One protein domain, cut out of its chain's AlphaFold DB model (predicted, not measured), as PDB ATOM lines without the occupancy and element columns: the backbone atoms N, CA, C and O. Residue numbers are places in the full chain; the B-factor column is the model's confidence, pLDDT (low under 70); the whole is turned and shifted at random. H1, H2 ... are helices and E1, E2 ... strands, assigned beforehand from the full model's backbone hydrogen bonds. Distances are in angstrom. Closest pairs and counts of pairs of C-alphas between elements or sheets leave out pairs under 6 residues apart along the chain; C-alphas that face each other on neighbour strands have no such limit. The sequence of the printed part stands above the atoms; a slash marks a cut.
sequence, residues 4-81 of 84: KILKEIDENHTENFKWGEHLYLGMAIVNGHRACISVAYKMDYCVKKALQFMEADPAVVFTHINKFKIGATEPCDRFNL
ATOM      1  N   LYS A   4       1.122  18.577  44.692       94.00
ATOM      2  CA  LYS A   4       2.158  19.539  45.098       94.00
ATOM      3  C   LYS A   4       1.559  20.906  45.435       94.00
ATOM      4  O   LYS A   4       1.918  21.497  46.446       94.00
ATOM      5  N   ILE A   5       0.624  21.381  44.612       94.06
ATOM      6  CA  ILE A   5      -0.069  22.655  44.833       94.06
ATOM      7  C   ILE A   5      -0.923  22.597  46.101       94.06
ATOM      8  O   ILE A   5      -0.880  23.520  46.906       94.06
ATOM      9  N   LEU A   6      -1.682  21.513  46.296       94.25
ATOM     10  CA  LEU A   6      -2.518  21.354  47.490       94.25
ATOM     11  C   LEU A   6      -1.671  21.345  48.768       94.25
ATOM     12  O   LEU A   6      -1.971  22.084  49.699       94.25
ATOM     13  N   LYS A   7      -0.559  20.603  48.766       94.88
ATOM     14  CA  LYS A   7       0.380  20.575  49.892       94.88
ATOM     15  C   LYS A   7       0.938  21.963  50.223       94.88
ATOM     16  O   LYS A   7       0.994  22.337  51.387       94.88
ATOM     17  N   GLU A   8       1.336  22.738  49.217       95.62
ATOM     18  CA  GLU A   8       1.851  24.096  49.431       95.62
ATOM     19  C   GLU A   8       0.766  25.041  49.980       95.62
ATOM     20  O   GLU A   8       1.043  25.873  50.846       95.62
ATOM     21  N   ILE A   9      -0.483  24.893  49.523       95.56
ATOM     22  CA  ILE A   9      -1.628  25.621  50.085       95.56
ATOM     23  C   ILE A   9      -1.824  25.258  51.561       95.56
ATOM     24  O   ILE A   9      -2.022  26.167  52.370       95.56
ATOM     25  N   ASP A  10      -1.734  23.980  51.925       95.88
ATOM     26  CA  ASP A  10      -1.836  23.545  53.322       95.88
ATOM     27  C   ASP A  10      -0.705  24.151  54.170       95.88
ATOM     28  O   ASP A  10      -0.957  24.734  55.226       95.88
ATOM     29  N   GLU A  11       0.538  24.115  53.676       94.12
ATOM     30  CA  GLU A  11       1.698  24.731  54.336       94.12
ATOM     31  C   GLU A  11       1.510  26.246  54.545       94.12
ATOM     32  O   GLU A  11       1.833  26.768  55.616       94.12
ATOM     33  N   ASN A  12       0.918  26.952  53.571       94.56
ATOM     34  CA  ASN A  12       0.594  28.385  53.652       94.56
ATOM     35  C   ASN A  12      -0.439  28.743  54.738       94.56
ATOM     36  O   ASN A  12      -0.607  29.923  55.065       94.56
ATOM     37  N   HIS A  13      -1.154  27.756  55.282       93.88
ATOM     38  CA  HIS A  13      -2.158  27.939  56.332       93.88
ATOM     39  C   HIS A  13      -1.677  27.515  57.722       93.88
ATOM     40  O   HIS A  13      -2.408  27.684  58.696       93.88
ATOM     41  N   THR A  14      -0.447  27.015  57.833       94.25
ATOM     42  CA  THR A  14       0.167  26.701  59.125       94.25
ATOM     43  C   THR A  14       0.609  27.967  59.862       94.25
ATOM     44  O   THR A  14       0.914  28.990  59.251       94.25
ATOM     45  N   GLU A  15       0.721  27.889  61.190       89.94
ATOM     46  CA  GLU A  15       1.229  28.993  62.025       89.94
ATOM     47  C   GLU A  15       2.693  29.358  61.716       89.94
ATOM     48  O   GLU A  15       3.138  30.470  61.991       89.94
ATOM     49  N   ASN A  16       3.435  28.436  61.095       89.56
ATOM     50  CA  ASN A  16       4.824  28.638  60.688       89.56
ATOM     51  C   ASN A  16       4.963  29.451  59.392       89.56
ATOM     52  O   ASN A  16       6.082  29.801  59.009       89.56
ATOM     53  N   PHE A  17       3.857  29.742  58.699       92.06
ATOM     54  CA  PHE A  17       3.895  30.486  57.452       92.06
ATOM     55  C   PHE A  17       4.277  31.955  57.681       92.06
ATOM     56  O   PHE A  17       3.565  32.721  58.334       92.06
ATOM     57  N   LYS A  18       5.399  32.376  57.089       92.31
ATOM     58  CA  LYS A  18       5.898  33.751  57.181       92.31
ATOM     59  C   LYS A  18       5.474  34.574  55.971       92.31
ATOM     60  O   LYS A  18       5.989  34.420  54.862       92.31
ATOM     61  N   TRP A  19       4.564  35.510  56.215       88.88
ATOM     62  CA  TRP A  19       4.178  36.517  55.234       88.88
ATOM     63  C   TRP A  19       5.382  37.336  54.782       88.88
ATOM     64  O   TRP A  19       6.207  37.753  55.594       88.88
ATOM     65  N   GLY A  20       5.471  37.585  53.478       89.25
ATOM     66  CA  GLY A  20       6.558  38.381  52.918       89.25
ATOM     67  C   GLY A  20       7.909  37.663  52.844       89.25
ATOM     68  O   GLY A  20       8.894  38.287  52.471       89.25
ATOM     69  N   GLU A  21       7.997  36.368  53.157       95.19
ATOM     70  CA  GLU A  21       9.211  35.600  52.847       95.19
ATOM     71  C   GLU A  21       9.238  35.189  51.368       95.19
ATOM     72  O   GLU A  21      10.271  35.287  50.696       95.19
ATOM     73  N   HIS A  22       8.071  34.797  50.849       97.00
ATOM     74  CA  HIS A  22       7.892  34.347  49.476       97.00
ATOM     75  C   HIS A  22       6.738  35.066  48.767       97.00
ATOM     76  O   HIS A  22       5.805  35.566  49.396       97.00
ATOM     77  N   LEU A  23       6.812  35.079  47.438       97.12
ATOM     78  CA  LEU A  23       5.756  35.496  46.523       97.12
ATOM     79  C   LEU A  23       5.438  34.356  45.561       97.12
ATOM     80  O   LEU A  23       6.343  33.715  45.027       97.12
ATOM     81  N   TYR A  24       4.154  34.147  45.311       97.81
ATOM     82  CA  TYR A  24       3.647  33.238  44.294       97.81
ATOM     83  C   TYR A  24       3.220  34.048  43.080       97.81
ATOM     84  O   TYR A  24       2.447  34.998  43.210       97.81
ATOM     85  N   LEU A  25       3.745  33.681  41.914       98.31
ATOM     86  CA  LEU A  25       3.473  34.312  40.630       98.31
ATOM     87  C   LEU A  25       2.763  33.305  39.726       98.31
ATOM     88  O   LEU A  25       3.369  32.323  39.295       98.31
ATOM     89  N   GLY A  26       1.490  33.547  39.428       98.12
ATOM     90  CA  GLY A  26       0.725  32.769  38.465       98.12
ATOM     91  C   GLY A  26       1.120  33.149  37.045       98.12
ATOM     92  O   GLY A  26       1.008  34.311  36.646       98.12
ATOM     93  N   MET A  27       1.587  32.166  36.282       98.12
ATOM     94  CA  MET A  27       2.099  32.333  34.927       98.12
ATOM     95  C   MET A  27       1.141  31.723  33.912       98.12
ATOM     96  O   MET A  27       0.784  30.544  33.997       98.12
ATOM     97  N   ALA A  28       0.801  32.495  32.890       97.81
ATOM     98  CA  ALA A  28      -0.057  32.067  31.796       97.81
ATOM     99  C   ALA A  28       0.605  32.299  30.437       97.81
ATOM    100  O   ALA A  28       1.567  33.062  30.317       97.81
ATOM    101  N   ILE A  29       0.079  31.629  29.417       97.75
ATOM    102  CA  ILE A  29       0.252  32.015  28.021       97.75
ATOM    103  C   ILE A  29      -0.971  32.843  27.633       97.75
ATOM    104  O   ILE A  29      -2.094  32.374  27.771       97.75
ATOM    105  N   VAL A  30      -0.750  34.068  27.165       96.75
ATOM    106  CA  VAL A  30      -1.787  34.992  26.703       96.75
ATOM    107  C   VAL A  30      -1.459  35.346  25.262       96.75
ATOM    108  O   VAL A  30      -0.394  35.906  24.999       96.75
ATOM    109  N   ASN A  31      -2.324  34.970  24.319       94.38
ATOM    110  CA  ASN A  31      -2.092  35.189  22.882       94.38
ATOM    111  C   ASN A  31      -0.699  34.718  22.403       94.38
ATOM    112  O   ASN A  31      -0.023  35.399  21.639       94.38
ATOM    113  N   GLY A  32      -0.233  33.566  22.901       95.06
ATOM    114  CA  GLY A  32       1.076  32.993  22.551       95.06
ATOM    115  C   GLY A  32       2.277  33.546  23.333       95.06
ATOM    116  O   GLY A  32       3.375  33.007  23.209       95.06
ATOM    117  N   HIS A  33       2.092  34.555  24.189       96.38
ATOM    118  CA  HIS A  33       3.159  35.141  25.002       96.38
ATOM    119  C   HIS A  33       3.059  34.728  26.468       96.38
ATOM    120  O   HIS A  33       1.976  34.689  27.045       96.38
ATOM    121  N   ARG A  34       4.200  34.457  27.108       96.69
ATOM    122  CA  ARG A  34       4.233  34.178  28.547       96.69
ATOM    123  C   ARG A  34       4.079  35.472  29.342       96.69
ATOM    124  O   ARG A  34       4.880  36.387  29.177       96.69
ATOM    125  N   ALA A  35       3.106  35.509  30.246       96.94
ATOM    126  CA  ALA A  35       2.846  36.636  31.133       96.94
ATOM    127  C   ALA A  35       2.633  36.169  32.580       96.94
ATOM    128  O   ALA A  35       2.164  35.056  32.829       96.94
ATOM    129  N   CYS A  36       2.975  37.034  33.535       97.44
ATOM    130  CA  CYS A  36       2.541  36.894  34.921       97.44
ATOM    131  C   CYS A  36       1.167  37.555  35.064       97.44
ATOM    132  O   CYS A  36       1.020  38.730  34.732       97.44
ATOM    133  N   ILE A  37       0.171  36.800  35.525       97.25
ATOM    134  CA  ILE A  37      -1.231  37.246  35.602       97.25
ATOM    135  C   ILE A  37      -1.749  37.348  37.039       97.25
ATOM    136  O   ILE A  37      -2.778  37.968  37.288       97.25
ATOM    137  N   SER A  38      -1.047  36.767  38.010       97.81
ATOM    138  CA  SER A  38      -1.385  36.913  39.421       97.81
ATOM    139  C   SER A  38      -0.139  36.906  40.292       97.81
ATOM    140  O   SER A  38       0.826  36.204  40.006       97.81
ATOM    141  N   VAL A  39      -0.168  37.702  41.362       97.50
ATOM    142  CA  VAL A  39       0.897  37.783  42.365       97.50
ATOM    143  C   VAL A  39       0.250  37.782  43.742       97.50
ATOM    144  O   VAL A  39      -0.678  38.556  43.984       97.50
ATOM    145  N   ALA A  40       0.710  36.920  44.644       97.06
ATOM    146  CA  ALA A  40       0.188  36.861  46.004       97.06
ATOM    147  C   ALA A  40       1.210  36.306  46.995       97.06
ATOM    148  O   ALA A  40       2.122  35.574  46.624       97.06
ATOM    149  N   TYR A  41       1.011  36.595  48.280       96.00
ATOM    150  CA  TYR A  41       1.778  35.958  49.353       96.00
ATOM    151  C   TYR A  41       1.298  34.545  49.672       96.00
ATOM    152  O   TYR A  41       2.084  33.771  50.187       96.00
ATOM    153  N   LYS A  42       0.046  34.193  49.360       95.44
ATOM    154  CA  LYS A  42      -0.468  32.829  49.513       95.44
ATOM    155  C   LYS A  42      -0.829  32.214  48.169       95.44
ATOM    156  O   LYS A  42      -1.377  32.895  47.295       95.44
ATOM    157  N   MET A  43      -0.551  30.922  48.027       95.88
ATOM    158  CA  MET A  43      -0.784  30.181  46.793       95.88
ATOM    159  C   MET A  43      -2.268  30.101  46.415       95.88
ATOM    160  O   MET A  43      -2.604  30.267  45.245       95.88
ATOM    161  N   ASP A  44      -3.168  29.901  47.376       96.31
ATOM    162  CA  ASP A  44      -4.613  29.810  47.132       96.31
ATOM    163  C   ASP A  44      -5.173  31.104  46.522       96.31
ATOM    164  O   ASP A  44      -5.914  31.073  45.535       96.31
ATOM    165  N   TYR A  45      -4.752  32.260  47.039       97.06
ATOM    166  CA  TYR A  45      -5.136  33.551  46.479       97.06
ATOM    167  C   TYR A  45      -4.513  33.775  45.096       97.06
ATOM    168  O   TYR A  45      -5.195  34.251  44.186       97.06
ATOM    169  N   CYS A  46      -3.250  33.374  44.902       97.38
ATOM    170  CA  CYS A  46      -2.590  33.408  43.594       97.38
ATOM    171  C   CYS A  46      -3.390  32.628  42.538       97.38
ATOM    172  O   CYS A  46      -3.620  33.130  41.433       97.38
ATOM    173  N   VAL A  47      -3.849  31.423  42.894       96.75
ATOM    174  CA  VAL A  47      -4.672  30.564  42.033       96.75
ATOM    175  C   VAL A  47      -6.024  31.207  41.772       96.75
ATOM    176  O   VAL A  47      -6.415  31.334  40.616       96.75
ATOM    177  N   LYS A  48      -6.720  31.667  42.819       97.56
ATOM    178  CA  LYS A  48      -8.025  32.329  42.687       97.56
ATOM    179  C   LYS A  48      -7.973  33.460  41.661       97.56
ATOM    180  O   LYS A  48      -8.855  33.557  40.814       97.56
ATOM    181  N   LYS A  49      -6.947  34.315  41.719       97.88
ATOM    182  CA  LYS A  49      -6.797  35.431  40.774       97.88
ATOM    183  C   LYS A  49      -6.464  34.959  39.356       97.88
ATOM    184  O   LYS A  49      -6.984  35.543  38.415       97.88
ATOM    185  N   ALA A  50      -5.662  33.905  39.196       97.12
ATOM    186  CA  ALA A  50      -5.376  33.330  37.880       97.12
ATOM    187  C   ALA A  50      -6.631  32.720  37.225       97.12
ATOM    188  O   ALA A  50      -6.884  32.972  36.051       97.12
ATOM    189  N   LEU A  51      -7.448  31.989  37.992       96.25
ATOM    190  CA  LEU A  51      -8.710  31.417  37.505       96.25
ATOM    191  C   LEU A  51      -9.703  32.504  37.074       96.25
ATOM    192  O   LEU A  51     -10.286  32.396  36.003       96.25
ATOM    193  N   GLN A  52      -9.814  33.599  37.835       97.75
ATOM    194  CA  GLN A  52     -10.640  34.751  37.442       97.75
ATOM    195  C   GLN A  52     -10.225  35.357  36.090       97.75
ATOM    196  O   GLN A  52     -11.081  35.842  35.356       97.75
ATOM    197  N   PHE A  53      -8.932  35.337  35.743       95.94
ATOM    198  CA  PHE A  53      -8.477  35.778  34.420       95.94
ATOM    199  C   PHE A  53      -8.871  34.796  33.315       95.94
ATOM    200  O   PHE A  53      -9.307  35.241  32.260       95.94
ATOM    201  N   MET A  54      -8.766  33.487  33.559       95.56
ATOM    202  CA  MET A  54      -9.211  32.469  32.598       95.56
ATOM    203  C   MET A  54     -10.722  32.529  32.341       95.56
ATOM    204  O   MET A  54     -11.167  32.309  31.220       95.56
ATOM    205  N   GLU A  55     -11.512  32.820  33.377       96.75
ATOM    206  CA  GLU A  55     -12.965  32.997  33.259       96.75
ATOM    207  C   GLU A  55     -13.331  34.239  32.434       96.75
ATOM    208  O   GLU A  55     -14.326  34.230  31.713       96.75
ATOM    209  N   ALA A  56     -12.538  35.310  32.547       97.12
ATOM    210  CA  ALA A  56     -12.791  36.576  31.868       97.12
ATOM    211  C   ALA A  56     -12.291  36.606  30.414       97.12
ATOM    212  O   ALA A  56     -12.878  37.309  29.592       97.12
ATOM    213  N   ASP A  57     -11.213  35.880  30.101       95.94
ATOM    214  CA  ASP A  57     -10.584  35.887  28.781       95.94
ATOM    215  C   ASP A  57     -10.121  34.474  28.363       95.94
ATOM    216  O   ASP A  57      -9.145  33.951  28.916       95.94
ATOM    217  N   PRO A  58     -10.757  33.856  27.347       94.12
ATOM    218  CA  PRO A  58     -10.390  32.522  26.872       94.12
ATOM    219  C   PRO A  58      -9.009  32.466  26.198       94.12
ATOM    220  O   PRO A  58      -8.488  31.372  25.984       94.12
ATOM    221  N   ALA A  59      -8.397  33.607  25.859       95.75
ATOM    222  CA  ALA A  59      -7.027  33.650  25.350       95.75
ATOM    223  C   ALA A  59      -5.971  33.397  26.441       95.75
ATOM    224  O   ALA A  59      -4.788  33.226  26.123       95.75
ATOM    225  N   VAL A  60      -6.375  33.388  27.716       96.81
ATOM    226  CA  VAL A  60      -5.499  33.154  28.863       96.81
ATOM    227  C   VAL A  60      -5.459  31.665  29.191       96.81
ATOM    228  O   VAL A  60      -6.412  31.086  29.706       96.81
ATOM    229  N   VAL A  61      -4.299  31.050  28.978       96.56
ATOM    230  CA  VAL A  61      -4.020  29.670  29.386       96.56
ATOM    231  C   VAL A  61      -3.104  29.695  30.599       96.56
ATOM    232  O   VAL A  61      -1.900  29.923  30.476       96.56
ATOM    233  N   PHE A  62      -3.658  29.485  31.793       96.31
ATOM    234  CA  PHE A  62      -2.865  29.361  33.015       96.31
ATOM    235  C   PHE A  62      -2.003  28.094  32.947       96.31
ATOM    236  O   PHE A  62      -2.502  27.033  32.593       96.31
ATOM    237  N   THR A  63      -0.701  28.202  33.242       96.50
ATOM    238  CA  THR A  63       0.254  27.094  33.028       96.50
ATOM    239  C   THR A  63       0.902  26.592  34.311       96.50
ATOM    240  O   THR A  63       0.972  25.390  34.554       96.50
ATOM    241  N   HIS A  64       1.426  27.499  35.132       97.50
ATOM    242  CA  HIS A  64       2.141  27.141  36.350       97.50
ATOM    243  C   HIS A  64       2.209  28.320  37.311       97.50
ATOM    244  O   HIS A  64       1.948  29.465  36.940       97.50
ATOM    245  N   ILE A  65       2.617  28.037  38.541       98.25
ATOM    246  CA  ILE A  65       2.924  29.037  39.560       98.25
ATOM    247  C   ILE A  65       4.410  28.946  39.866       98.25
ATOM    248  O   ILE A  65       4.942  27.853  40.046       98.25
ATOM    249  N   ASN A  66       5.073  30.088  39.944       98.12
ATOM    250  CA  ASN A  66       6.440  30.177  40.432       98.12
ATOM    251  C   ASN A  66       6.443  30.738  41.851       98.12
ATOM    252  O   ASN A  66       5.764  31.726  42.124       98.12
ATOM    253  N   LYS A  67       7.230  30.136  42.739       98.00
ATOM    254  CA  LYS A  67       7.514  30.661  44.074       98.00
ATOM    255  C   LYS A  67       8.863  31.358  44.039       98.00
ATOM    256  O   LYS A  67       9.858  30.780  43.611       98.00
ATOM    257  N   PHE A  68       8.889  32.598  44.493       98.25
ATOM    258  CA  PHE A  68      10.087  33.415  44.600       98.25
ATOM    259  C   PHE A  68      10.325  33.751  46.056       98.25
ATOM    260  O   PHE A  68       9.390  34.109  46.768       98.25
ATOM    261  N   LYS A  69      11.584  33.722  46.485       97.44
ATOM    262  CA  LYS A  69      11.985  34.464  47.678       97.44
ATOM    263  C   LYS A  69      11.938  35.958  47.356       97.44
ATOM    264  O   LYS A  69      12.338  36.351  46.259       97.44
ATOM    265  N   ILE A  70      11.458  36.797  48.274       95.00
ATOM    266  CA  ILE A  70      11.405  38.246  48.015       95.00
ATOM    267  C   ILE A  70      12.796  38.786  47.657       95.00
ATOM    268  O   ILE A  70      13.783  38.495  48.331       95.00
ATOM    269  N   GLY A  71      12.854  39.570  46.577       94.38
ATOM    270  CA  GLY A  71      14.084  40.149  46.034       94.38
ATOM    271  C   GLY A  71      14.862  39.232  45.084       94.38
ATOM    272  O   GLY A  71      15.819  39.694  44.470       94.38
ATOM    273  N   ALA A  72      14.469  37.965  44.929       96.88
ATOM    274  CA  ALA A  72      15.087  37.066  43.961       96.88
ATOM    275  C   ALA A  72      14.633  37.376  42.525       96.88
ATOM    276  O   ALA A  72      13.490  37.767  42.288       96.88
ATOM    277  N   THR A  73      15.526  37.145  41.562       95.75
ATOM    278  CA  THR A  73      15.249  37.270  40.120       95.75
ATOM    279  C   THR A  73      14.888  35.939  39.463       95.75
ATOM    280  O   THR A  73      14.459  35.922  38.313       95.75
ATOM    281  N   GLU A  74      15.031  34.828  40.189       96.69
ATOM    282  CA  GLU A  74      14.747  33.471  39.720       96.69
ATOM    283  C   GLU A  74      13.849  32.724  40.719       96.69
ATOM    284  O   GLU A  74      13.926  32.980  41.929       96.69
ATOM    285  N   PRO A  75      12.973  31.824  40.236       97.38
ATOM    286  CA  PRO A  75      12.080  31.077  41.106       97.38
ATOM    287  C   PRO A  75      12.859  30.049  41.927       97.38
ATOM    288  O   PRO A  75      13.713  29.338  41.405       97.38
ATOM    289  N   CYS A  76      12.523  29.929  43.209       97.44
ATOM    290  CA  CYS A  76      13.057  28.875  44.070       97.44
ATOM    291  C   CYS A  76      12.240  27.580  43.985       97.44
ATOM    292  O   CYS A  76      12.732  26.529  44.382       97.44
ATOM    293  N   ASP A  77      11.000  27.649  43.493       97.31
ATOM    294  CA  ASP A  77      10.194  26.470  43.185       97.31
ATOM    295  C   ASP A  77       9.163  26.772  42.085       97.31
ATOM    296  O   ASP A  77       8.781  27.925  41.860       97.31
ATOM    297  N   ARG A  78       8.695  25.722  41.407       96.88
ATOM    298  CA  ARG A  78       7.685  25.780  40.348       96.88
ATOM    299  C   ARG A  78       6.622  24.704  40.541       96.88
ATOM    300  O   ARG A  78       6.918  23.552  40.858       96.88
ATOM    301  N   PHE A  79       5.376  25.085  40.292       96.94
ATOM    302  CA  PHE A  79       4.190  24.254  40.457       96.94
ATOM    303  C   PHE A  79       3.418  24.221  39.142       96.94
ATOM    304  O   PHE A  79       2.717  25.179  38.808       96.94
ATOM    305  N   ASN A  80       3.576  23.151  38.368       94.44
ATOM    306  CA  ASN A  80       2.816  22.965  37.136       94.44
ATOM    307  C   ASN A  80       1.387  22.514  37.456       94.44
ATOM    308  O   ASN A  80       1.155  21.837  38.459       94.44
ATOM    309  N   LEU A  81       0.431  22.922  36.622       87.50
ATOM    310  CA  LEU A  81      -0.983  22.569  36.797       87.50
ATOM    311  C   LEU A  81      -1.323  21.178  36.248       87.50
ATOM    312  O   LEU A  81      -2.299  20.583  36.709       87.50
TER     313      LEU A  81
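What this domain is: This is residues 4 to 81 of the 84 residues of an uncharacterized protein of Bergeyella cardium (UniProt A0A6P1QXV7). A strongly twisted sheet of four strands has the long helix H2 packed lengthwise over one face, over E2 and E1, and the short helix H1 sits at the first residues of H2, grazing the sheet near edge strand E4. The link from H1 to E1 and the turn from E1 to E2 lie at the two ends of the long axis. The printed part has 78 residues, with two named helices and four named strands in the order H1, E1, E2, H2, E3, E4; the sheet runs E2, E1, E3, E4, all antiparallel, and the class is mixed, helices and strands. The whole is compact, with a radius of gyration of the C-alphas of 12.4 A, and elongated in outline, 38 by 24 by 18 A.

Where its parts are: H1 is residues 4 to 11, 10.6 A long, with C-alpha 4 at (2.158, 19.539, 45.098). E1 is residues 22 to 30, 24.8 A, and E2 is residues 33 to 40, 21.3 A. H2 is residues 43 to 56, 20.2 A, with C-alpha 43 at (-0.784, 30.181, 46.793). E3 is residues 60 to 69, 25.7 A, and bends by 61 degrees at residue 63. E4 is residues 77 to 80, 10.2 A, with C-alpha 80 at (2.816, 22.965, 37.136).

How they stand to each other: Inner strands E1 and E3 are antiparallel at 157 degrees, with N 25 and O 66 within hydrogen-bond range at 2.8 A. E1 and E2 form a hairpin, antiparallel at 148 degrees, with N 26 and O 38 2.8 A apart. E3 and E4 form another hairpin, at 162 degrees, with N 65 and O 79 2.9 A apart. Edge strands E2 and E4 are apart. E2, H2 and E3 make a split strand-helix-strand unit, two strands that run the same way with E1 between them, and its crossover is right-handed. H2 on one face of the sheet gives two layers; its height over the sheet is 7.7 A. It runs along the strands, at 19 degrees to E1 on the local plane. The closest C-alphas of H2 and E2 are those of Cys 46 and Ala 40, 5.0 A apart. H1 touches H2 at residues 43 to 44 alone, at a steep tilt of 51 degrees, opposite ways; the closest C-alphas, of Ile 9 and Met 43, are 5.7 A apart. H1 only grazes the sheet, with its residues 4 to 8; its closest C-alpha pair with E4 is Ile 5 and Phe 79, 6.3 A. In H1 and H2 every O i to N i+4 pair is within hydrogen-bond range.

The domain as a whole: The two C-alphas farthest apart, of Glu 15 and Asn 31, are 39.8 A apart. The printed part has no cut. No link is long; those from H1 to E1 and E3 to E4 are short, the others tight. Mean pLDDT of the printed part is 95.9, and no printed residue is under 70.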